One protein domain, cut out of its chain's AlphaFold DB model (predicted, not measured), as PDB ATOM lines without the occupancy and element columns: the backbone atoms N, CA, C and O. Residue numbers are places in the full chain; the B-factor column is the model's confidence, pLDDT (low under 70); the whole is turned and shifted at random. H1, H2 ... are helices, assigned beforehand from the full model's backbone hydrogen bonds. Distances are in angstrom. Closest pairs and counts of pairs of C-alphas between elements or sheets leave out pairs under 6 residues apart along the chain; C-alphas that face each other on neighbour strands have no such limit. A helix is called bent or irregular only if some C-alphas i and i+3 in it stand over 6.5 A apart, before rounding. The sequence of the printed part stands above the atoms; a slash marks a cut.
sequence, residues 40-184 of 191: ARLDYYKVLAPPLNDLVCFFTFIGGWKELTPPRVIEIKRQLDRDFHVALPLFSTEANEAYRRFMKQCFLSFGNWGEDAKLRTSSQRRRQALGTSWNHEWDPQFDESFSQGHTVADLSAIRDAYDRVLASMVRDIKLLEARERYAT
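What this domain is: This is residues 40 to 184 of the 191 residues of an uncharacterized protein of Blastococcus sp. DSM 44268 (UniProt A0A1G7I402). H1b, H3 and H6 form an elongated bundle with H2 packed on H1; short H4 and H5 lie beyond one end, and residues 174 to 184 of H6 stick out at the other. Look for 145 residues, six named helices, H1 to H6 in order, and no named strand: all helix, compact, radius of gyration of the C-alphas 16.8 A, spans 62 by 33 by 23 A.

How they stand to each other: Start at H1, residues 40 to 60, assigned as one helix by hydrogen bonds but bent, C-alphas 47 and 50 being 6.7 A apart; its arms are H1a, 40 to 47, and H1b, 50 to 60. H1b touches residues 73 to 80 alone of H2, residues 70 to 90, closest C-alphas Pro 51 and Ile 76, 6.3 A. H3, residues 93 to 106, touches residues 157 to 169 alone of H6, residues 152 to 184, opposite ways at a shallow tilt of 16 degrees, closest C-alphas Phe 102 and Ala 161, 4.9 A. H4, residues 124 to 133, touches no helix; H5, residues 136 to 141, touches H2, closest C-alphas Trp 138 and Pro 70, 6.2 A. Every O i to N i+4 pair is within hydrogen-bond range in H1a, H1b and H3, against 15 of 17 in H2, 4 of 6 in H4, 26 of 29 in H6 and 0 of 2 in H5, where 2 of 3 O i to N i+3 pairs are.

Where its parts are: Find C-alpha 40 at (50.939, -35.192, -62.365); H6 runs 47.2 A to C-alpha 184 at (56.193, -31.515, -83.638).

The domain as a whole: The printed part has no cut; H3 to H4 is a long link, and pLDDT is under 70 at residues 110 to 112 and 175 to 184.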
ATOM      1  N   ALA A  40      50.394 -35.300 -63.717       93.56
ATOM      2  CA  ALA A  40      50.939 -35.192 -62.365       93.56
ATOM      3  C   ALA A  40      50.956 -33.737 -61.862       93.56
ATOM      4  O   ALA A  40      50.502 -33.459 -60.752       93.56
ATOM      5  N   ARG A  41      51.415 -32.782 -62.686       94.69
ATOM      6  CA  ARG A  41      51.388 -31.345 -62.346       94.69
ATOM      7  C   ARG A  41      49.968 -30.843 -62.095       94.69
ATOM      8  O   ARG A  41      49.746 -30.104 -61.138       94.69
ATOM      9  N   LEU A  42      49.013 -31.242 -62.935       94.25
ATOM     10  CA  LEU A  42      47.610 -30.864 -62.799       94.25
ATOM     11  C   LEU A  42      46.987 -31.433 -61.518       94.25
ATOM     12  O   LEU A  42      46.227 -30.737 -60.844       94.25
ATOM     13  N   ASP A  43      47.314 -32.671 -61.162       95.75
ATOM     14  CA  ASP A  43      46.800 -33.302 -59.949       95.75
ATOM     15  C   ASP A  43      47.353 -32.621 -58.690       95.75
ATOM     16  O   ASP A  43      46.576 -32.268 -57.801       95.75
ATOM     17  N   TYR A  44      48.649 -32.293 -58.655       96.31
ATOM     18  CA  TYR A  44      49.203 -31.468 -57.574       96.31
ATOM     19  C   TYR A  44      48.605 -30.060 -57.544       96.31
ATOM     20  O   TYR A  44      48.307 -29.550 -56.467       96.31
ATOM     21  N   TYR A  45      48.367 -29.433 -58.698       96.19
ATOM     22  CA  TYR A  45      47.704 -28.129 -58.753       96.19
ATOM     23  C   TYR A  45      46.311 -28.168 -58.108       96.19
ATOM     24  O   TYR A  45      45.989 -27.293 -57.308       96.19
ATOM     25  N   LYS A  46      45.499 -29.193 -58.398       96.25
ATOM     26  CA  LYS A  46      44.159 -29.357 -57.801       96.25
ATOM     27  C   LYS A  46      44.205 -29.510 -56.281       96.25
ATOM     28  O   LYS A  46      43.282 -29.058 -55.610       96.25
ATOM     29  N   VAL A  47      45.253 -30.137 -55.750       96.88
ATOM     30  CA  VAL A  47      45.448 -30.320 -54.303       96.88
ATOM     31  C   VAL A  47      45.953 -29.037 -53.640       96.88
ATOM     32  O   VAL A  47      45.473 -28.669 -52.573       96.88
ATOM     33  N   LEU A  48      46.892 -28.331 -54.274       97.75
ATOM     34  CA  LEU A  48      47.562 -27.160 -53.701       97.75
ATOM     35  C   LEU A  48      46.734 -25.872 -53.813       97.75
ATOM     36  O   LEU A  48      46.769 -25.037 -52.909       97.75
ATOM     37  N   ALA A  49      45.999 -25.681 -54.912       96.44
ATOM     38  CA  ALA A  49      45.327 -24.413 -55.194       96.44
ATOM     39  C   ALA A  49      44.235 -24.040 -54.167       96.44
ATOM     40  O   ALA A  49      44.238 -22.887 -53.729       96.44
ATOM     41  N   PRO A  50      43.342 -24.950 -53.723       97.12
ATOM     42  CA  PRO A  50      42.342 -24.612 -52.710       97.12
ATOM     43  C   PRO A  50      42.940 -24.134 -51.368       97.12
ATOM     44  O   PRO A  50      42.607 -23.023 -50.957       97.12
ATOM     45  N   PRO A  51      43.875 -24.853 -50.711       97.69
ATOM     46  CA  PRO A  51      44.484 -24.361 -49.473       97.69
ATOM     47  C   PRO A  51      45.336 -23.096 -49.666       97.69
ATOM     48  O   PRO A  51      45.390 -22.257 -48.767       97.69
ATOM     49  N   LEU A  52      45.973 -22.893 -50.830       98.06
ATOM     50  CA  LEU A  52      46.623 -21.611 -51.147       98.06
ATOM     51  C   LEU A  52      45.607 -20.461 -51.175       98.06
ATOM     52  O   LEU A  52      45.893 -19.364 -50.686       98.06
ATOM     53  N   ASN A  53      44.420 -20.717 -51.727       96.88
ATOM     54  CA  ASN A  53      43.335 -19.748 -51.744       96.88
ATOM     55  C   ASN A  53      42.806 -19.467 -50.327       96.88
ATOM     56  O   ASN A  53      42.585 -18.311 -49.981       96.88
ATOM     57  N   ASP A  54      42.668 -20.489 -49.483       98.06
ATOM     58  CA  ASP A  54      42.266 -20.305 -48.081       98.06
ATOM     59  C   ASP A  54      43.222 -19.362 -47.341       98.06
ATOM     60  O   ASP A  54      42.780 -18.459 -46.624       98.06
ATOM     61  N   LEU A  55      44.533 -19.496 -47.576       97.69
ATOM     62  CA  LEU A  55      45.517 -18.565 -47.031       97.69
ATOM     63  C   LEU A  55      45.293 -17.141 -47.544       97.69
ATOM     64  O   LEU A  55      45.160 -16.225 -46.732       97.69
ATOM     65  N   VAL A  56      45.221 -16.919 -48.863       95.94
ATOM     66  CA  VAL A  56      45.060 -15.546 -49.376       95.94
ATOM     67  C   VAL A  56      43.758 -14.918 -48.874       95.94
ATOM     68  O   VAL A  56      43.766 -13.760 -48.460       95.94
ATOM     69  N   CYS A  57      42.666 -15.684 -48.818       94.12
ATOM     70  CA  CYS A  57      41.386 -15.272 -48.250       94.12
ATOM     71  C   CYS A  57      41.523 -14.856 -46.784       94.12
ATOM     72  O   CYS A  57      41.125 -13.744 -46.423       94.12
ATOM     73  N   PHE A  58      42.156 -15.696 -45.959       95.81
ATOM     74  CA  PHE A  58      42.411 -15.383 -44.559       95.81
ATOM     75  C   PHE A  58      43.201 -14.083 -44.417       95.81
ATOM     76  O   PHE A  58      42.754 -13.172 -43.726       95.81
ATOM     77  N   PHE A  59      44.350 -13.961 -45.080       94.12
ATOM     78  CA  PHE A  59      45.241 -12.808 -44.927       94.12
ATOM     79  C   PHE A  59      44.673 -11.504 -45.506       94.12
ATOM     80  O   PHE A  59      45.019 -10.429 -45.020       94.12
ATOM     81  N   THR A  60      43.775 -11.580 -46.492       91.19
ATOM     82  CA  THR A  60      43.178 -10.400 -47.146       91.19
ATOM     83  C   THR A  60      41.760 -10.061 -46.688       91.19
ATOM     84  O   THR A  60      41.219  -9.045 -47.114       91.19
ATOM     85  N   PHE A  61      41.177 -10.844 -45.773       90.56
ATOM     86  CA  PHE A  61      39.794 -10.686 -45.301       90.56
ATOM     87  C   PHE A  61      38.747 -10.795 -46.427       90.56
ATOM     88  O   PHE A  61      37.731 -10.096 -46.415       90.56
ATOM     89  N   ILE A  62      38.984 -11.681 -47.399       87.06
ATOM     90  CA  ILE A  62      38.102 -11.923 -48.553       87.06
ATOM     91  C   ILE A  62      37.551 -13.350 -48.491       87.06
ATOM     92  O   ILE A  62      38.250 -14.270 -48.081       87.06
ATOM     93  N   GLY A  63      36.306 -13.550 -48.932       89.69
ATOM     94  CA  GLY A  63      35.684 -14.874 -48.991       89.69
ATOM     95  C   GLY A  63      35.424 -15.460 -47.601       89.69
ATOM     96  O   GLY A  63      35.058 -14.725 -46.683       89.69
ATOM     97  N   GLY A  64      35.631 -16.772 -47.458       86.81
ATOM     98  CA  GLY A  64      35.402 -17.537 -46.227       86.81
ATOM     99  C   GLY A  64      36.479 -17.353 -45.148       86.81
ATOM    100  O   GLY A  64      36.953 -18.320 -44.554       86.81
ATOM    101  N   TRP A  65      36.945 -16.123 -44.928       90.94
ATOM    102  CA  TRP A  65      38.038 -15.861 -43.989       90.94
ATOM    103  C   TRP A  65      37.628 -16.001 -42.519       90.94
ATOM    104  O   TRP A  65      38.497 -16.213 -41.673       90.94
ATOM    105  N   LYS A  66      36.337 -15.843 -42.196       90.06
ATOM    106  CA  LYS A  66      35.823 -15.883 -40.813       90.06
ATOM    107  C   LYS A  66      35.696 -17.311 -40.292       90.06
ATOM    108  O   LYS A  66      35.713 -17.531 -39.087       90.06
ATOM    109  N   GLU A  67      35.568 -18.255 -41.209       91.75
ATOM    110  CA  GLU A  67      35.429 -19.685 -40.983       91.75
ATOM    111  C   GLU A  67      36.780 -20.334 -40.635       91.75
ATOM    112  O   GLU A  67      36.825 -21.432 -40.082       91.75
ATOM    113  N   LEU A  68      37.892 -19.645 -40.921       94.56
ATOM    114  CA  LEU A  68      39.248 -20.101 -40.635       94.56
ATOM    115  C   LEU A  68      39.746 -19.571 -39.287       94.56
ATOM    116  O   LEU A  68      39.772 -18.365 -39.031       94.56
ATOM    117  N   THR A  69      40.225 -20.484 -38.442       95.44
ATOM    118  CA  THR A  69      40.861 -20.145 -37.165       95.44
ATOM    119  C   THR A  69      42.383 -20.031 -37.314       95.44
ATOM    120  O   THR A  69      42.967 -20.666 -38.195       95.44
ATOM    121  N   PRO A  70      43.067 -19.267 -36.445       95.75
ATOM    122  CA  PRO A  70      44.527 -19.141 -36.480       95.75
ATOM    123  C   PRO A  70      45.279 -20.488 -36.427       95.75
ATOM    124  O   PRO A  70      46.116 -20.711 -37.309       95.75
ATOM    125  N   PRO A  71      44.920 -21.453 -35.546       95.81
ATOM    126  CA  PRO A  71      45.539 -22.778 -35.566       95.81
ATOM    127  C   PRO A  71      45.333 -23.500 -36.900       95.81
ATOM    128  O   PRO A  71      46.264 -24.091 -37.445       95.81
ATOM    129  N   ARG A  72      44.126 -23.396 -37.477       96.94
ATOM    130  CA  ARG A  72      43.814 -24.035 -38.757       96.94
ATOM    131  C   ARG A  72      44.658 -23.469 -39.897       96.94
ATOM    132  O   ARG A  72      45.097 -24.214 -40.766       96.94
ATOM    133  N   VAL A  73      44.928 -22.168 -39.894       97.56
ATOM    134  CA  VAL A  73      45.786 -21.523 -40.899       97.56
ATOM    135  C   VAL A  73      47.233 -22.014 -40.796       97.56
ATOM    136  O   VAL A  73      47.879 -22.248 -41.820       97.56
ATOM    137  N   ILE A  74      47.732 -22.243 -39.581       96.38
ATOM    138  CA  ILE A  74      49.059 -22.835 -39.365       96.38
ATOM    139  C   ILE A  74      49.095 -24.291 -39.861       96.38
ATOM    140  O   ILE A  74      50.065 -24.704 -40.500       96.38
ATOM    141  N   GLU A  75      48.040 -25.074 -39.634       97.00
ATOM    142  CA  GLU A  75      47.922 -26.425 -40.202       97.00
ATOM    143  C   GLU A  75      47.918 -26.415 -41.732       97.00
ATOM    144  O   GLU A  75      48.620 -27.221 -42.344       97.00
ATOM    145  N   ILE A  76      47.176 -25.491 -42.353       98.12
ATOM    146  CA  ILE A  76      47.145 -25.320 -43.813       98.12
ATOM    147  C   ILE A  76      48.550 -25.017 -44.338       98.12
ATOM    148  O   ILE A  76      48.983 -25.653 -45.296       98.12
ATOM    149  N   LYS A  77      49.301 -24.124 -43.680       96.81
ATOM    150  CA  LYS A  77      50.707 -23.862 -44.025       96.81
ATOM    151  C   LYS A  77      51.542 -25.140 -43.991       96.81
ATOM    152  O   LYS A  77      52.274 -25.416 -44.932       96.81
ATOM    153  N   ARG A  78      51.436 -25.930 -42.919       95.56
ATOM    154  CA  ARG A  78      52.185 -27.188 -42.772       95.56
ATOM    155  C   ARG A  78      51.821 -28.198 -43.854       95.56
ATOM    156  O   ARG A  78      52.707 -28.882 -44.356       95.56
ATOM    157  N   GLN A  79      50.535 -28.311 -44.183       97.44
ATOM    158  CA  GLN A  79      50.058 -29.181 -45.254       97.44
ATOM    159  C   GLN A  79      50.639 -28.740 -46.599       97.44
ATOM    160  O   GLN A  79      51.263 -29.549 -47.277       97.44
ATOM    161  N   LEU A  80      50.515 -27.454 -46.928       98.00
ATOM    162  CA  LEU A  80      51.066 -26.880 -48.151       98.00
ATOM    163  C   LEU A  80      52.577 -27.064 -48.242       98.00
ATOM    164  O   LEU A  80      53.064 -27.493 -49.279       98.00
ATOM    165  N   ASP A  81      53.316 -26.801 -47.163       96.25
ATOM    166  CA  ASP A  81      54.766 -26.973 -47.153       96.25
ATOM    167  C   ASP A  81      55.137 -28.432 -47.436       96.25
ATOM    168  O   ASP A  81      56.019 -28.676 -48.256       96.25
ATOM    169  N   ARG A  82      54.452 -29.407 -46.828       96.56
ATOM    170  CA  ARG A  82      54.694 -30.828 -47.123       96.56
ATOM    171  C   ARG A  82      54.391 -31.163 -48.580       96.56
ATOM    172  O   ARG A  82      55.261 -31.689 -49.271       96.56
ATOM    173  N   ASP A  83      53.187 -30.846 -49.041       97.12
ATOM    174  CA  ASP A  83      52.718 -31.237 -50.373       97.12
ATOM    175  C   ASP A  83      53.539 -30.564 -51.473       97.12
ATOM    176  O   ASP A  83      53.937 -31.204 -52.447       97.12
ATOM    177  N   PHE A  84      53.855 -29.281 -51.297       95.75
ATOM    178  CA  PHE A  84      54.640 -28.518 -52.258       95.75
ATOM    179  C   PHE A  84      56.082 -29.026 -52.340       95.75
ATOM    180  O   PHE A  84      56.620 -29.126 -53.438       95.75
ATOM    181  N   HIS A  85      56.712 -29.404 -51.219       94.56
ATOM    182  CA  HIS A  85      58.071 -29.960 -51.250       94.56
ATOM    183  C   HIS A  85      58.126 -31.342 -51.911       94.56
ATOM    184  O   HIS A  85      59.105 -31.640 -52.594       94.56
ATOM    185  N   VAL A  86      57.080 -32.162 -51.770       95.38
ATOM    186  CA  VAL A  86      56.964 -33.430 -52.514       95.38
ATOM    187  C   VAL A  86      56.805 -33.158 -54.012       95.38
ATOM    188  O   VAL A  86      57.446 -33.812 -54.833       95.38
ATOM    189  N   ALA A  87      55.995 -32.163 -54.373       93.69
ATOM    190  CA  ALA A  87      55.752 -31.783 -55.760       93.69
ATOM    191  C   ALA A  87      56.902 -30.989 -56.401       93.69
ATOM    192  O   ALA A  87      56.920 -30.817 -57.618       93.69
ATOM    193  N   LEU A  88      57.858 -30.496 -55.609       92.25
ATOM    194  CA  LEU A  88      58.883 -29.545 -56.035       92.25
ATOM    195  C   LEU A  88      59.658 -29.969 -57.297       92.25
ATOM    196  O   LEU A  88      59.822 -29.121 -58.172       92.25
ATOM    197  N   PRO A  89      60.086 -31.241 -57.468       93.62
ATOM    198  CA  PRO A  89      60.786 -31.671 -58.682       93.62
ATOM    199  C   PRO A  89      59.933 -31.589 -59.953       93.62
ATOM    200  O   PRO A  89      60.465 -31.616 -61.061       93.62
ATOM    201  N   LEU A  90      58.608 -31.526 -59.803       91.81
ATOM    202  CA  LEU A  90      57.677 -31.416 -60.916       91.81
ATOM    203  C   LEU A  90      57.495 -29.971 -61.363       91.81
ATOM    204  O   LEU A  90      57.057 -29.785 -62.488       91.81
ATOM    205  N   PHE A  91      57.824 -28.961 -60.562       93.62
ATOM    206  CA  PHE A  91      57.607 -27.554 -60.906       93.62
ATOM    207  C   PHE A  91      58.921 -26.819 -61.202       93.62
ATOM    208  O   PHE A  91      60.018 -27.305 -60.930       93.62
ATOM    209  N   SER A  92      58.814 -25.648 -61.821       94.31
ATOM    210  CA  SER A  92      59.959 -24.791 -62.117       94.31
ATOM    211  C   SER A  92      60.541 -24.150 -60.856       94.31
ATOM    212  O   SER A  92      59.894 -24.017 -59.812       94.31
ATOM    213  N   THR A  93      61.777 -23.666 -60.974       94.94
ATOM    214  CA  THR A  93      62.394 -22.822 -59.945       94.94
ATOM    215  C   THR A  93      61.596 -21.540 -59.706       94.94
ATOM    216  O   THR A  93      61.499 -21.097 -58.565       94.94
ATOM    217  N   GLU A  94      60.959 -20.987 -60.745       96.25
ATOM    218  CA  GLU A  94      60.088 -19.815 -60.627       96.25
ATOM    219  C   GLU A  94      58.883 -20.099 -59.717       96.25
ATOM    220  O   GLU A  94      58.578 -19.296 -58.832       96.25
ATOM    221  N   ALA A  95      58.229 -21.255 -59.878       96.56
ATOM    222  CA  ALA A  95      57.119 -21.657 -59.017       96.56
ATOM    223  C   ALA A  95      57.552 -21.813 -57.554       96.56
ATOM    224  O   ALA A  95      56.862 -21.345 -56.645       96.56
ATOM    225  N   ASN A  96      58.730 -22.394 -57.314       97.06
ATOM    226  CA  ASN A  96      59.304 -22.485 -55.972       97.06
ATOM    227  C   ASN A  96      59.562 -21.101 -55.356       97.06
ATOM    228  O   ASN A  96      59.185 -20.823 -54.216       97.06
ATOM    229  N   GLU A  97      60.188 -20.198 -56.105       97.75
ATOM    230  CA  GLU A  97      60.465 -18.842 -55.636       97.75
ATOM    231  C   GLU A  97      59.187 -18.063 -55.330       97.75
ATOM    232  O   GLU A  97      59.105 -17.414 -54.279       97.75
ATOM    233  N   ALA A  98      58.179 -18.169 -56.198       98.00
ATOM    234  CA  ALA A  98      56.869 -17.577 -55.979       98.00
ATOM    235  C   ALA A  98      56.222 -18.123 -54.697       98.00
ATOM    236  O   ALA A  98      55.776 -17.333 -53.861       98.00
ATOM    237  N   TYR A  99      56.243 -19.447 -54.499       98.19
ATOM    238  CA  TYR A  99      55.684 -20.098 -53.312       98.19
ATOM    239  C   TYR A  99      56.356 -19.608 -52.028       98.19
ATOM    240  O   TYR A  99      55.688 -19.116 -51.118       98.19
ATOM    241  N   ARG A 100      57.694 -19.645 -51.968       97.12
ATOM    242  CA  ARG A 100      58.443 -19.165 -50.794       97.12
ATOM    243  C   ARG A 100      58.178 -17.691 -50.512       97.12
ATOM    244  O   ARG A 100      58.088 -17.293 -49.351       97.12
ATOM    245  N   ARG A 101      58.059 -16.866 -51.559       97.19
ATOM    246  CA  ARG A 101      57.753 -15.440 -51.411       97.19
ATOM    247  C   ARG A 101      56.361 -15.237 -50.823       97.19
ATOM    248  O   ARG A 101      56.238 -14.439 -49.899       97.19
ATOM    249  N   PHE A 102      55.354 -15.960 -51.307       98.06
ATOM    250  CA  PHE A 102      54.005 -15.928 -50.744       98.06
ATOM    251  C   PHE A 102      53.996 -16.374 -49.276       98.06
ATOM    252  O   PHE A 102      53.529 -15.628 -48.417       98.06
ATOM    253  N   MET A 103      54.637 -17.503 -48.952       97.56
ATOM    254  CA  MET A 103      54.741 -17.974 -47.566       97.56
ATOM    255  C   MET A 103      55.434 -16.963 -46.652       97.56
ATOM    256  O   MET A 103      55.009 -16.782 -45.517       97.56
ATOM    257  N   LYS A 104      56.451 -16.246 -47.139       95.25
ATOM    258  CA  LYS A 104      57.121 -15.183 -46.374       95.25
ATOM    259  C   LYS A 104      56.245 -13.944 -46.162       95.25
ATOM    260  O   LYS A 104      56.439 -13.242 -45.172       95.25
ATOM    261  N   GLN A 105      55.307 -13.652 -47.064       95.19
ATOM    262  CA  GLN A 105      54.335 -12.571 -46.853       95.19
ATOM    263  C   GLN A 105      53.325 -12.942 -45.766       95.19
ATOM    264  O   GLN A 105      52.988 -12.102 -44.939       95.19
ATOM    265  N   CYS A 106      52.898 -14.204 -45.734       95.88
ATOM    266  CA  CYS A 106      51.899 -14.701 -44.793       95.88
ATOM    267  C   CYS A 106      52.475 -15.085 -43.420       95.88
ATOM    268  O   CYS A 106      51.803 -14.926 -42.403       95.88
ATOM    269  N   PHE A 107      53.713 -15.578 -43.353       96.12
ATOM    270  CA  PHE A 107      54.236 -16.220 -42.148       96.12
ATOM    271  C   PHE A 107      55.646 -15.779 -41.774       96.12
ATOM    272  O   PHE A 107      56.540 -15.661 -42.613       96.12
ATOM    273  N   LEU A 108      55.869 -15.648 -40.471       92.81
ATOM    274  CA  LEU A 108      57.190 -15.594 -39.867       92.81
ATOM    275  C   LEU A 108      57.586 -17.025 -39.468       92.81
ATOM    276  O   LEU A 108      57.125 -17.545 -38.457       92.81
ATOM    277  N   SER A 109      58.381 -17.684 -40.318       78.62
ATOM    278  CA  SER A 109      58.633 -19.140 -40.245       78.62
ATOM    279  C   SER A 109      59.828 -19.560 -39.377       78.62
ATOM    280  O   SER A 109      60.020 -20.751 -39.174       78.62
ATOM    281  N   PHE A 110      60.637 -18.616 -38.888       65.56
ATOM    282  CA  PHE A 110      61.853 -18.903 -38.117       65.56
ATOM    283  C   PHE A 110      61.749 -18.263 -36.724       65.56
ATOM    284  O   PHE A 110      62.211 -17.143 -36.521       65.56
ATOM    285  N   GLY A 111      61.059 -18.953 -35.809       67.31
ATOM    286  CA  GLY A 111      61.060 -18.680 -34.365       67.31
ATOM    287  C   GLY A 111      62.076 -19.568 -33.637       67.31
ATOM    288  O   GLY A 111      63.113 -19.912 -34.212       67.31
ATOM    289  N   ASN A 112      61.780 -19.981 -32.400       68.06
ATOM    290  CA  ASN A 112      62.597 -20.989 -31.714       68.06
ATOM    291  C   ASN A 112      62.306 -22.408 -32.230       68.06
ATOM    292  O   ASN A 112      61.294 -22.683 -32.875       68.06
ATOM    293  N   TRP A 113      63.208 -23.341 -31.922       71.31
ATOM    294  CA  TRP A 113      63.030 -24.755 -32.245       71.31
ATOM    295  C   TRP A 113      61.739 -25.302 -31.627       71.31
ATOM    296  O   TRP A 113      61.551 -25.234 -30.417       71.31
ATOM    297  N   GLY A 114      60.874 -25.876 -32.467       74.75
ATOM    298  CA  GLY A 114      59.599 -26.457 -32.041       74.75
ATOM    299  C   GLY A 114      58.434 -25.468 -31.942       74.75
ATOM    300  O   GLY A 114      57.324 -25.906 -31.659       74.75
ATOM    301  N   GLU A 115      58.649 -24.176 -32.206       83.75
ATOM    302  CA  GLU A 115      57.567 -23.188 -32.238       83.75
ATOM    303  C   GLU A 115      56.867 -23.130 -33.600       83.75
ATOM    304  O   GLU A 115      57.471 -23.285 -34.668       83.75
ATOM    305  N   ASP A 116      55.563 -22.867 -33.553       87.69
ATOM    306  CA  ASP A 116      54.738 -22.653 -34.733       87.69
ATOM    307  C   ASP A 116      55.101 -21.333 -35.428       87.69
ATOM    308  O   ASP A 116      55.507 -20.350 -34.804       87.69
ATOM    309  N   ALA A 117      54.914 -21.293 -36.749       91.75
ATOM    310  CA  ALA A 117      55.082 -20.059 -37.505       91.75
ATOM    311  C   ALA A 117      54.046 -19.015 -37.066       91.75
ATOM    312  O   ALA A 117      52.861 -19.333 -36.930       91.75
ATOM    313  N   LYS A 118      54.468 -17.754 -36.929       94.44
ATOM    314  CA  LYS A 118      53.542 -16.654 -36.623       94.44
ATOM    315  C   LYS A 118      52.872 -16.115 -37.882       94.44
ATOM    316  O   LYS A 118      53.490 -16.029 -38.945       94.44
ATOM    317  N   LEU A 119      51.616 -15.714 -37.747       95.50
ATOM    318  CA  LEU A 119      50.784 -15.120 -38.785       95.50
ATOM    319  C   LEU A 119      51.128 -13.638 -38.941       95.50
ATOM    320  O   LEU A 119      50.929 -12.845 -38.022       95.50
ATOM    321  N   ARG A 120      51.591 -13.240 -40.125       95.06
ATOM    322  CA  ARG A 120      51.910 -11.845 -40.469       95.06
ATOM    323  C   ARG A 120      50.638 -11.066 -40.801       95.06
ATOM    324  O   ARG A 120      50.401 -10.702 -41.946       95.06
ATOM    325  N   THR A 121      49.766 -10.902 -39.811       93.31
ATOM    326  CA  THR A 121      48.493 -10.176 -39.921       93.31
ATOM    327  C   THR A 121      47.989  -9.738 -38.548       93.31
ATOM    328  O   THR A 121      48.496 -10.187 -37.526       93.31
ATOM    329  N   SER A 122      46.976  -8.871 -38.505       90.44
ATOM    330  CA  SER A 122      46.365  -8.418 -37.249       90.44
ATOM    331  C   SER A 122      45.275  -9.368 -36.759       90.44
ATOM    332  O   SER A 122      44.392  -9.776 -37.522       90.44
ATOM    333  N   SER A 123      45.246  -9.639 -35.455       91.44
ATOM    334  CA  SER A 123      44.122 -10.318 -34.800       91.44
ATOM    335  C   SER A 123      42.899  -9.405 -34.615       91.44
ATOM    336  O   SER A 123      41.785  -9.905 -34.478       91.44
ATOM    337  N   GLN A 124      43.056  -8.075 -34.669       89.12
ATOM    338  CA  GLN A 124      42.030  -7.107 -34.252       89.12
ATOM    339  C   GLN A 124      40.699  -7.270 -34.998       89.12
ATOM    340  O   GLN A 124      39.649  -7.412 -34.373       89.12
ATOM    341  N   ARG A 125      40.732  -7.303 -36.337       85.06
ATOM    342  CA  ARG A 125      39.518  -7.472 -37.158       85.06
ATOM    343  C   ARG A 125      38.846  -8.828 -36.937       85.06
ATOM    344  O   ARG A 125      37.629  -8.937 -37.048       85.06
ATOM    345  N   ARG A 126      39.629  -9.857 -36.603       90.69
ATOM    346  CA  ARG A 126      39.128 -11.214 -36.344       90.69
ATOM    347  C   ARG A 126      38.456 -11.297 -34.982       90.69
ATOM    348  O   ARG A 126      37.346 -11.806 -34.903       90.69
ATOM    349  N   ARG A 127      39.063 -10.696 -33.954       90.88
ATOM    350  CA  ARG A 127      38.448 -10.512 -32.630       90.88
ATOM    351  C   ARG A 127      37.113  -9.780 -32.737       90.88
ATOM    352  O   ARG A 127      36.121 -10.241 -32.193       90.88
ATOM    353  N   GLN A 128      37.071  -8.679 -33.490       89.44
ATOM    354  CA  GLN A 128      35.838  -7.918 -33.712       89.44
ATOM    355  C   GLN A 128      34.757  -8.741 -34.422       89.44
ATOM    356  O   GLN A 128      33.592  -8.661 -34.052       89.44
ATOM    357  N   ALA A 129      35.130  -9.532 -35.431       88.50
ATOM    358  CA  ALA A 129      34.176 -10.339 -36.187       88.50
ATOM    359  C   ALA A 129      33.674 -11.579 -35.431       88.50
ATOM    360  O   ALA A 129      32.527 -11.969 -35.630       88.50
ATOM    361  N   LEU A 130      34.522 -12.202 -34.606       89.38
ATOM    362  CA  LEU A 130      34.201 -13.427 -33.867       89.38
ATOM    363  C   LEU A 130      33.628 -13.154 -32.471       89.38
ATOM    364  O   LEU A 130      32.951 -14.017 -31.919       89.38
ATOM    365  N   GLY A 131      33.860 -11.966 -31.906       91.19
ATOM    366  CA  GLY A 131      33.317 -11.562 -30.613       91.19
ATOM    367  C   GLY A 131      33.656 -12.567 -29.511       91.19
ATOM    368  O   GLY A 131      34.823 -12.854 -29.256       91.19
ATOM    369  N   THR A 132      32.623 -13.127 -28.882       90.88
ATOM    370  CA  THR A 132      32.746 -14.118 -27.801       90.88
ATOM    371  C   THR A 132      33.300 -15.467 -28.256       90.88
ATOM    372  O   THR A 132      33.765 -16.234 -27.421       90.88
ATOM    373  N   SER A 133      33.282 -15.759 -29.559       91.62
ATOM    374  CA  SER A 133      33.861 -16.983 -30.127       91.62
ATOM    375  C   SER A 133      35.380 -16.893 -30.315       91.62
ATOM    376  O   SER A 133      35.997 -17.851 -30.780       91.62
ATOM    377  N   TRP A 134      36.001 -15.748 -30.003       94.56
ATOM    378  CA  TRP A 134      37.453 -15.606 -30.040       94.56
ATOM    379  C   TRP A 134      38.112 -16.344 -28.872       94.56
ATOM    380  O   TRP A 134      37.805 -16.070 -27.713       94.56
ATOM    381  N   ASN A 135      39.076 -17.219 -29.165       94.81
ATOM    382  CA  ASN A 135      39.937 -17.797 -28.136       94.81
ATOM    383  C   ASN A 135      41.207 -16.942 -27.970       94.81
ATOM    384  O   ASN A 135      41.988 -16.780 -28.908       94.81
ATOM    385  N   HIS A 136      41.437 -16.433 -26.758       92.69
ATOM    386  CA  HIS A 136      42.625 -15.648 -26.403       92.69
ATOM    387  C   HIS A 136      43.949 -16.413 -26.562       92.69
ATOM    388  O   HIS A 136      44.982 -15.795 -26.806       92.69
ATOM    389  N   GLU A 137      43.933 -17.745 -26.519       94.00
ATOM    390  CA  GLU A 137      45.111 -18.580 -26.797       94.00
ATOM    391  C   GLU A 137      45.608 -18.459 -28.246       94.00
ATOM    392  O   GLU A 137      46.721 -18.874 -28.561       94.00
ATOM    393  N   TRP A 138      44.812 -17.876 -29.148       94.62
ATOM    394  CA  TRP A 138      45.248 -17.590 -30.514       94.62
ATOM    395  C   TRP A 138      46.125 -16.343 -30.613       94.62
ATOM    396  O   TRP A 138      46.817 -16.169 -31.613       94.62
ATOM    397  N   ASP A 139      46.117 -15.471 -29.607       92.44
ATOM    398  CA  ASP A 139      46.815 -14.186 -29.653       92.44
ATOM    399  C   ASP A 139      48.339 -14.313 -29.867       92.44
ATOM    400  O   ASP A 139      48.862 -13.590 -30.719       92.44
ATOM    401  N   PRO A 140      49.052 -15.262 -29.225       91.88
ATOM    402  CA  PRO A 140      50.485 -15.473 -29.452       91.88
ATOM    403  C   PRO A 140      50.852 -15.937 -30.872       91.88
ATOM    404  O   PRO A 140      52.024 -15.887 -31.247       91.88
ATOM    405  N   GLN A 141      49.875 -16.394 -31.664       93.56
ATOM    406  CA  GLN A 141      50.100 -16.881 -33.029       93.56
ATOM    407  C   GLN A 141      50.261 -15.752 -34.047       93.56
ATOM    408  O   GLN A 141      50.643 -16.017 -35.183       93.56
ATOM    409  N   PHE A 142      49.971 -14.504 -33.682       93.94
ATOM    410  CA  PHE A 142      50.093 -13.358 -34.579       93.94
ATOM    411  C   PHE A 142      51.432 -12.639 -34.395       93.94
ATOM    412  O   PHE A 142      52.006 -12.595 -33.308       93.94
ATOM    413  N   ASP A 143      51.936 -12.070 -35.485       91.75
ATOM    414  CA  ASP A 143      53.105 -11.197 -35.482       91.75
ATOM    415  C   ASP A 143      52.714  -9.803 -34.960       91.75
ATOM    416  O   ASP A 143      51.856  -9.119 -35.529       91.75
ATOM    417  N   GLU A 144      53.354  -9.369 -33.875       86.50
ATOM    418  CA  GLU A 144      53.083  -8.086 -33.217       86.50
ATOM    419  C   GLU A 144      53.349  -6.885 -34.132       86.50
ATOM    420  O   GLU A 144      52.715  -5.833 -33.963       86.50
ATOM    421  N   SER A 145      54.205  -7.041 -35.153       86.50
ATOM    422  CA  SER A 145      54.458  -5.982 -36.135       86.50
ATOM    423  C   SER A 145      53.211  -5.601 -36.937       86.50
ATOM    424  O   SER A 145      53.172  -4.531 -37.535       86.50
ATOM    425  N   PHE A 146      52.186  -6.460 -36.950       86.31
ATOM    426  CA  PHE A 146      50.903  -6.219 -37.612       86.31
ATOM    427  C   PHE A 146      49.779  -5.879 -36.628       86.31
ATOM    428  O   PHE A 146      48.611  -5.872 -37.016       86.31
ATOM    429  N   SER A 147      50.084  -5.559 -35.367       79.56
ATOM    430  CA  SER A 147      49.077  -5.187 -34.358       79.56
ATOM    431  C   SER A 147      48.126  -4.077 -34.835       79.56
ATOM    432  O   SER A 147      46.921  -4.175 -34.608       79.56
ATOM    433  N   GLN A 148      48.637  -3.094 -35.585       80.19
ATOM    434  CA  GLN A 148      47.871  -1.963 -36.134       80.19
ATOM    435  C   GLN A 148      47.089  -2.275 -37.425       80.19
ATOM    436  O   GLN A 148      46.449  -1.389 -37.991       80.19
ATOM    437  N   GLY A 149      47.107  -3.521 -37.909       83.19
ATOM    438  CA  GLY A 149      46.459  -3.892 -39.168       83.19
ATOM    439  C   GLY A 149      47.394  -3.876 -40.374       83.19
ATOM    440  O   GLY A 149      48.594  -3.644 -40.264       83.19
ATOM    441  N   HIS A 150      46.812  -4.158 -41.538       83.56
ATOM    442  CA  HIS A 150      47.487  -4.068 -42.830       83.56
ATOM    443  C   HIS A 150      47.184  -2.737 -43.507       83.56
ATOM    444  O   HIS A 150      46.041  -2.270 -43.490       83.56
ATOM    445  N   THR A 151      48.187  -2.186 -44.182       86.88
ATOM    446  CA  THR A 151      47.976  -1.142 -45.183       86.88
ATOM    447  C   THR A 151      47.389  -1.744 -46.464       86.88
ATOM    448  O   THR A 151      47.455  -2.951 -46.701       86.88
ATOM    449  N   VAL A 152      46.841  -0.897 -47.338       83.44
ATOM    450  CA  VAL A 152      46.386  -1.326 -48.675       83.44
ATOM    451  C   VAL A 152      47.536  -1.946 -49.479       83.44
ATOM    452  O   VAL A 152      47.335  -2.936 -50.179       83.44
ATOM    453  N   ALA A 153      48.750  -1.405 -49.334       85.81
ATOM    454  CA  ALA A 153      49.940  -1.921 -50.002       85.81
ATOM    455  C   ALA A 153      50.297  -3.341 -49.531       85.81
ATOM    456  O   ALA A 153      50.632  -4.182 -50.362       85.81
ATOM    457  N   ASP A 154      50.159  -3.637 -48.235       87.31
ATOM    458  CA  ASP A 154      50.422  -4.979 -47.699       87.31
ATOM    459  C   ASP A 154      49.443  -6.013 -48.262       87.31
ATOM    460  O   ASP A 154      49.849  -7.092 -48.694       87.31
ATOM    461  N   LEU A 155      48.148  -5.676 -48.302       89.06
ATOM    462  CA  LEU A 155      47.120  -6.567 -48.843       89.06
ATOM    463  C   LEU A 155      47.338  -6.830 -50.338       89.06
ATOM    464  O   LEU A 155      47.234  -7.976 -50.782       89.06
ATOM    465  N   SER A 156      47.698  -5.789 -51.098       88.94
ATOM    466  CA  SER A 156      48.064  -5.920 -52.512       88.94
ATOM    467  C   SER A 156      49.291  -6.813 -52.688       88.94
ATOM    468  O   SER A 156      49.276  -7.709 -53.522       88.94
ATOM    469  N   ALA A 157      50.329  -6.641 -51.865       92.88
ATOM    470  CA  ALA A 157      51.549  -7.439 -51.950       92.88
ATOM    471  C   ALA A 157      51.310  -8.931 -51.657       92.88
ATOM    472  O   ALA A 157      51.916  -9.789 -52.303       92.88
ATOM    473  N   ILE A 158      50.422  -9.252 -50.708       93.19
ATOM    474  CA  ILE A 158      50.006 -10.633 -50.418       93.19
ATOM    475  C   ILE A 158      49.278 -11.225 -51.627       93.19
ATOM    476  O   ILE A 158      49.589 -12.344 -52.048       93.19
ATOM    477  N   ARG A 159      48.342 -10.469 -52.214       93.44
ATOM    478  CA  ARG A 159      47.582 -10.912 -53.385       93.44
ATOM    479  C   ARG A 159      48.476 -11.119 -54.606       93.44
ATOM    480  O   ARG A 159      48.416 -12.180 -55.217       93.44
ATOM    481  N   ASP A 160      49.365 -10.174 -54.891       94.31
ATOM    482  CA  ASP A 160      50.328 -10.271 -55.989       94.31
ATOM    483  C   ASP A 160      51.261 -11.475 -55.823       94.31
ATOM    484  O   ASP A 160      51.643 -12.121 -56.802       94.31
ATOM    485  N   ALA A 161      51.664 -11.783 -54.586       97.00
ATOM    486  CA  ALA A 161      52.479 -12.958 -54.309       97.00
ATOM    487  C   ALA A 161      51.698 -14.254 -54.576       97.00
ATOM    488  O   ALA A 161      52.236 -15.142 -55.232       97.00
ATOM    489  N   TYR A 162      50.437 -14.339 -54.144       97.50
ATOM    490  CA  TYR A 162      49.548 -15.466 -54.442       97.50
ATOM    491  C   TYR A 162      49.322 -15.650 -55.950       97.50
ATOM    492  O   TYR A 162      49.518 -16.747 -56.478       97.50
ATOM    493  N   ASP A 163      48.986 -14.578 -56.670       96.12
ATOM    494  CA  ASP A 163      48.713 -14.645 -58.107       96.12
ATOM    495  C   ASP A 163      49.967 -15.095 -58.888       96.12
ATOM    496  O   ASP A 163      49.860 -15.839 -59.864       96.12
ATOM    497  N   ARG A 164      51.178 -14.745 -58.422       97.75
ATOM    498  CA  ARG A 164      52.443 -15.263 -58.983       97.75
ATOM    499  C   ARG A 164      52.638 -16.763 -58.758       97.75
ATOM    500  O   ARG A 164      53.175 -17.421 -59.652       97.75
ATOM    501  N   VAL A 165      52.215 -17.311 -57.617       97.62
ATOM    502  CA  VAL A 165      52.254 -18.768 -57.370       97.62
ATOM    503  C   VAL A 165      51.375 -19.480 -58.390       97.62
ATOM    504  O   VAL A 165      51.848 -20.351 -59.112       97.62
ATOM    505  N   LEU A 166      50.118 -19.058 -58.526       96.38
ATOM    506  CA  LEU A 166      49.209 -19.695 -59.476       96.38
ATOM    507  C   LEU A 166      49.674 -19.522 -60.922       96.38
ATOM    508  O   LEU A 166      49.671 -20.486 -61.687       96.38
ATOM    509  N   ALA A 167      50.112 -18.321 -61.304       96.19
ATOM    510  CA  ALA A 167      50.568 -18.055 -62.662       96.19
ATOM    511  C   ALA A 167      51.778 -18.916 -63.051       96.19
ATOM    512  O   ALA A 167      51.820 -19.423 -64.171       96.19
ATOM    513  N   SER A 168      52.743 -19.104 -62.146       96.69
ATOM    514  CA  SER A 168      53.917 -19.952 -62.401       96.69
ATOM    515  C   SER A 168      53.549 -21.435 -62.496       96.69
ATOM    516  O   SER A 168      53.945 -22.084 -63.460       96.69
ATOM    517  N   MET A 169      52.693 -21.953 -61.607       95.31
ATOM    518  CA  MET A 169      52.207 -23.340 -61.699       95.31
ATOM    519  C   MET A 169      51.410 -23.597 -62.988       95.31
ATOM    520  O   MET A 169      51.605 -24.614 -63.652       95.31
ATOM    521  N   VAL A 170      50.539 -22.663 -63.387       94.12
ATOM    522  CA  VAL A 170      49.779 -22.760 -64.644       94.12
ATOM    523  C   VAL A 170      50.705 -22.679 -65.856       94.12
ATOM    524  O   VAL A 170      50.500 -23.404 -66.830       94.12
ATOM    525  N   ARG A 171      51.736 -21.826 -65.817       93.62
ATOM    526  CA  ARG A 171      52.763 -21.806 -66.866       93.62
ATOM    527  C   ARG A 171      53.500 -23.130 -66.946       93.62
ATOM    528  O   ARG A 171      53.680 -23.608 -68.054       93.62
ATOM    529  N   ASP A 172      53.862 -23.752 -65.832       91.44
ATOM    530  CA  ASP A 172      54.529 -25.056 -65.852       91.44
ATOM    531  C   ASP A 172      53.652 -26.142 -66.481       91.44
ATOM    532  O   ASP A 172      54.148 -26.983 -67.230       91.44
ATOM    533  N   ILE A 173      52.340 -26.103 -66.251       91.00
ATOM    534  CA  ILE A 173      51.395 -26.998 -66.931       91.00
ATOM    535  C   ILE A 173      51.403 -26.727 -68.450       91.00
ATOM    536  O   ILE A 173      51.587 -27.651 -69.239       91.00
ATOM    537  N   LYS A 174      51.304 -25.456 -68.869       84.19
ATOM    538  CA  LYS A 174      51.217 -25.059 -70.291       84.19
ATOM    539  C   LYS A 174      52.535 -25.125 -71.074       84.19
ATOM    540  O   LYS A 174      52.512 -25.314 -72.286       84.19
ATOM    541  N   LEU A 175      53.687 -24.923 -70.434       65.88
ATOM    542  CA  LEU A 175      55.001 -24.913 -71.092       65.88
ATOM    543  C   LEU A 175      55.341 -26.285 -71.682       65.88
ATOM    544  O   LEU A 175      56.009 -26.354 -72.712       65.88
ATOM    545  N   LEU A 176      54.844 -27.366 -71.077       60.56
ATOM    546  CA  LEU A 176      54.957 -28.703 -71.657       60.56
ATOM    547  C   LEU A 176      54.053 -28.857 -72.884       60.56
ATOM    548  O   LEU A 176      54.553 -29.265 -73.928       60.56
ATOM    549  N   GLU A 177      52.791 -28.422 -72.812       60.97
ATOM    550  CA  GLU A 177      51.879 -28.427 -73.972       60.97
ATOM    551  C   GLU A 177      52.418 -27.586 -75.149       60.97
ATOM    552  O   GLU A 177      52.198 -27.897 -76.319       60.97
ATOM    553  N   ALA A 178      53.111 -26.478 -74.867       57.91
ATOM    554  CA  ALA A 178      53.735 -25.649 -75.897       57.91
ATOM    555  C   ALA A 178      54.974 -26.326 -76.506       57.91
ATOM    556  O   ALA A 178      55.105 -26.350 -77.729       57.91
ATOM    557  N   ARG A 179      55.861 -26.906 -75.682       58.84
ATOM    558  CA  ARG A 179      57.066 -27.612 -76.154       58.84
ATOM    559  C   ARG A 179      56.721 -28.778 -77.082       58.84
ATOM    560  O   ARG A 179      57.454 -29.007 -78.037       58.84
ATOM    561  N   GLU A 180      55.619 -29.480 -76.836       57.50
ATOM    562  CA  GLU A 180      55.139 -30.542 -77.729       57.50
ATOM    563  C   GLU A 180      54.740 -30.024 -79.110       57.50
ATOM    564  O   GLU A 180      55.137 -30.610 -80.116       57.50
ATOM    565  N   ARG A 181      54.007 -28.905 -79.169       56.16
ATOM    566  CA  ARG A 181      53.611 -28.286 -80.442       56.16
ATOM    567  C   ARG A 181      54.829 -27.853 -81.251       56.16
ATOM    568  O   ARG A 181      54.972 -28.275 -82.391       56.16
ATOM    569  N   TYR A 182      55.758 -27.126 -80.627       50.78
ATOM    570  CA  TYR A 182      56.982 -26.677 -81.301       50.78
ATOM    571  C   TYR A 182      57.881 -27.832 -81.753       50.78
ATOM    572  O   TYR A 182      58.364 -27.816 -82.879       50.78
ATOM    573  N   ALA A 183      58.084 -28.855 -80.913       56.34
ATOM    574  CA  ALA A 183      58.880 -30.016 -81.303       56.34
ATOM    575  C   ALA A 183      58.242 -30.787 -82.473       56.34
ATOM    576  O   ALA A 183      58.958 -31.284 -83.335       56.34
ATOM    577  N   THR A 184      56.910 -30.869 -82.527       58.28
ATOM    578  CA  THR A 184      56.193 -31.515 -83.638       58.28
ATOM    579  C   THR A 184      56.335 -30.709 -84.933       58.28
ATOM    580  O   THR A 184      56.654 -31.282 -85.977       58.28
TER     581      THR A 184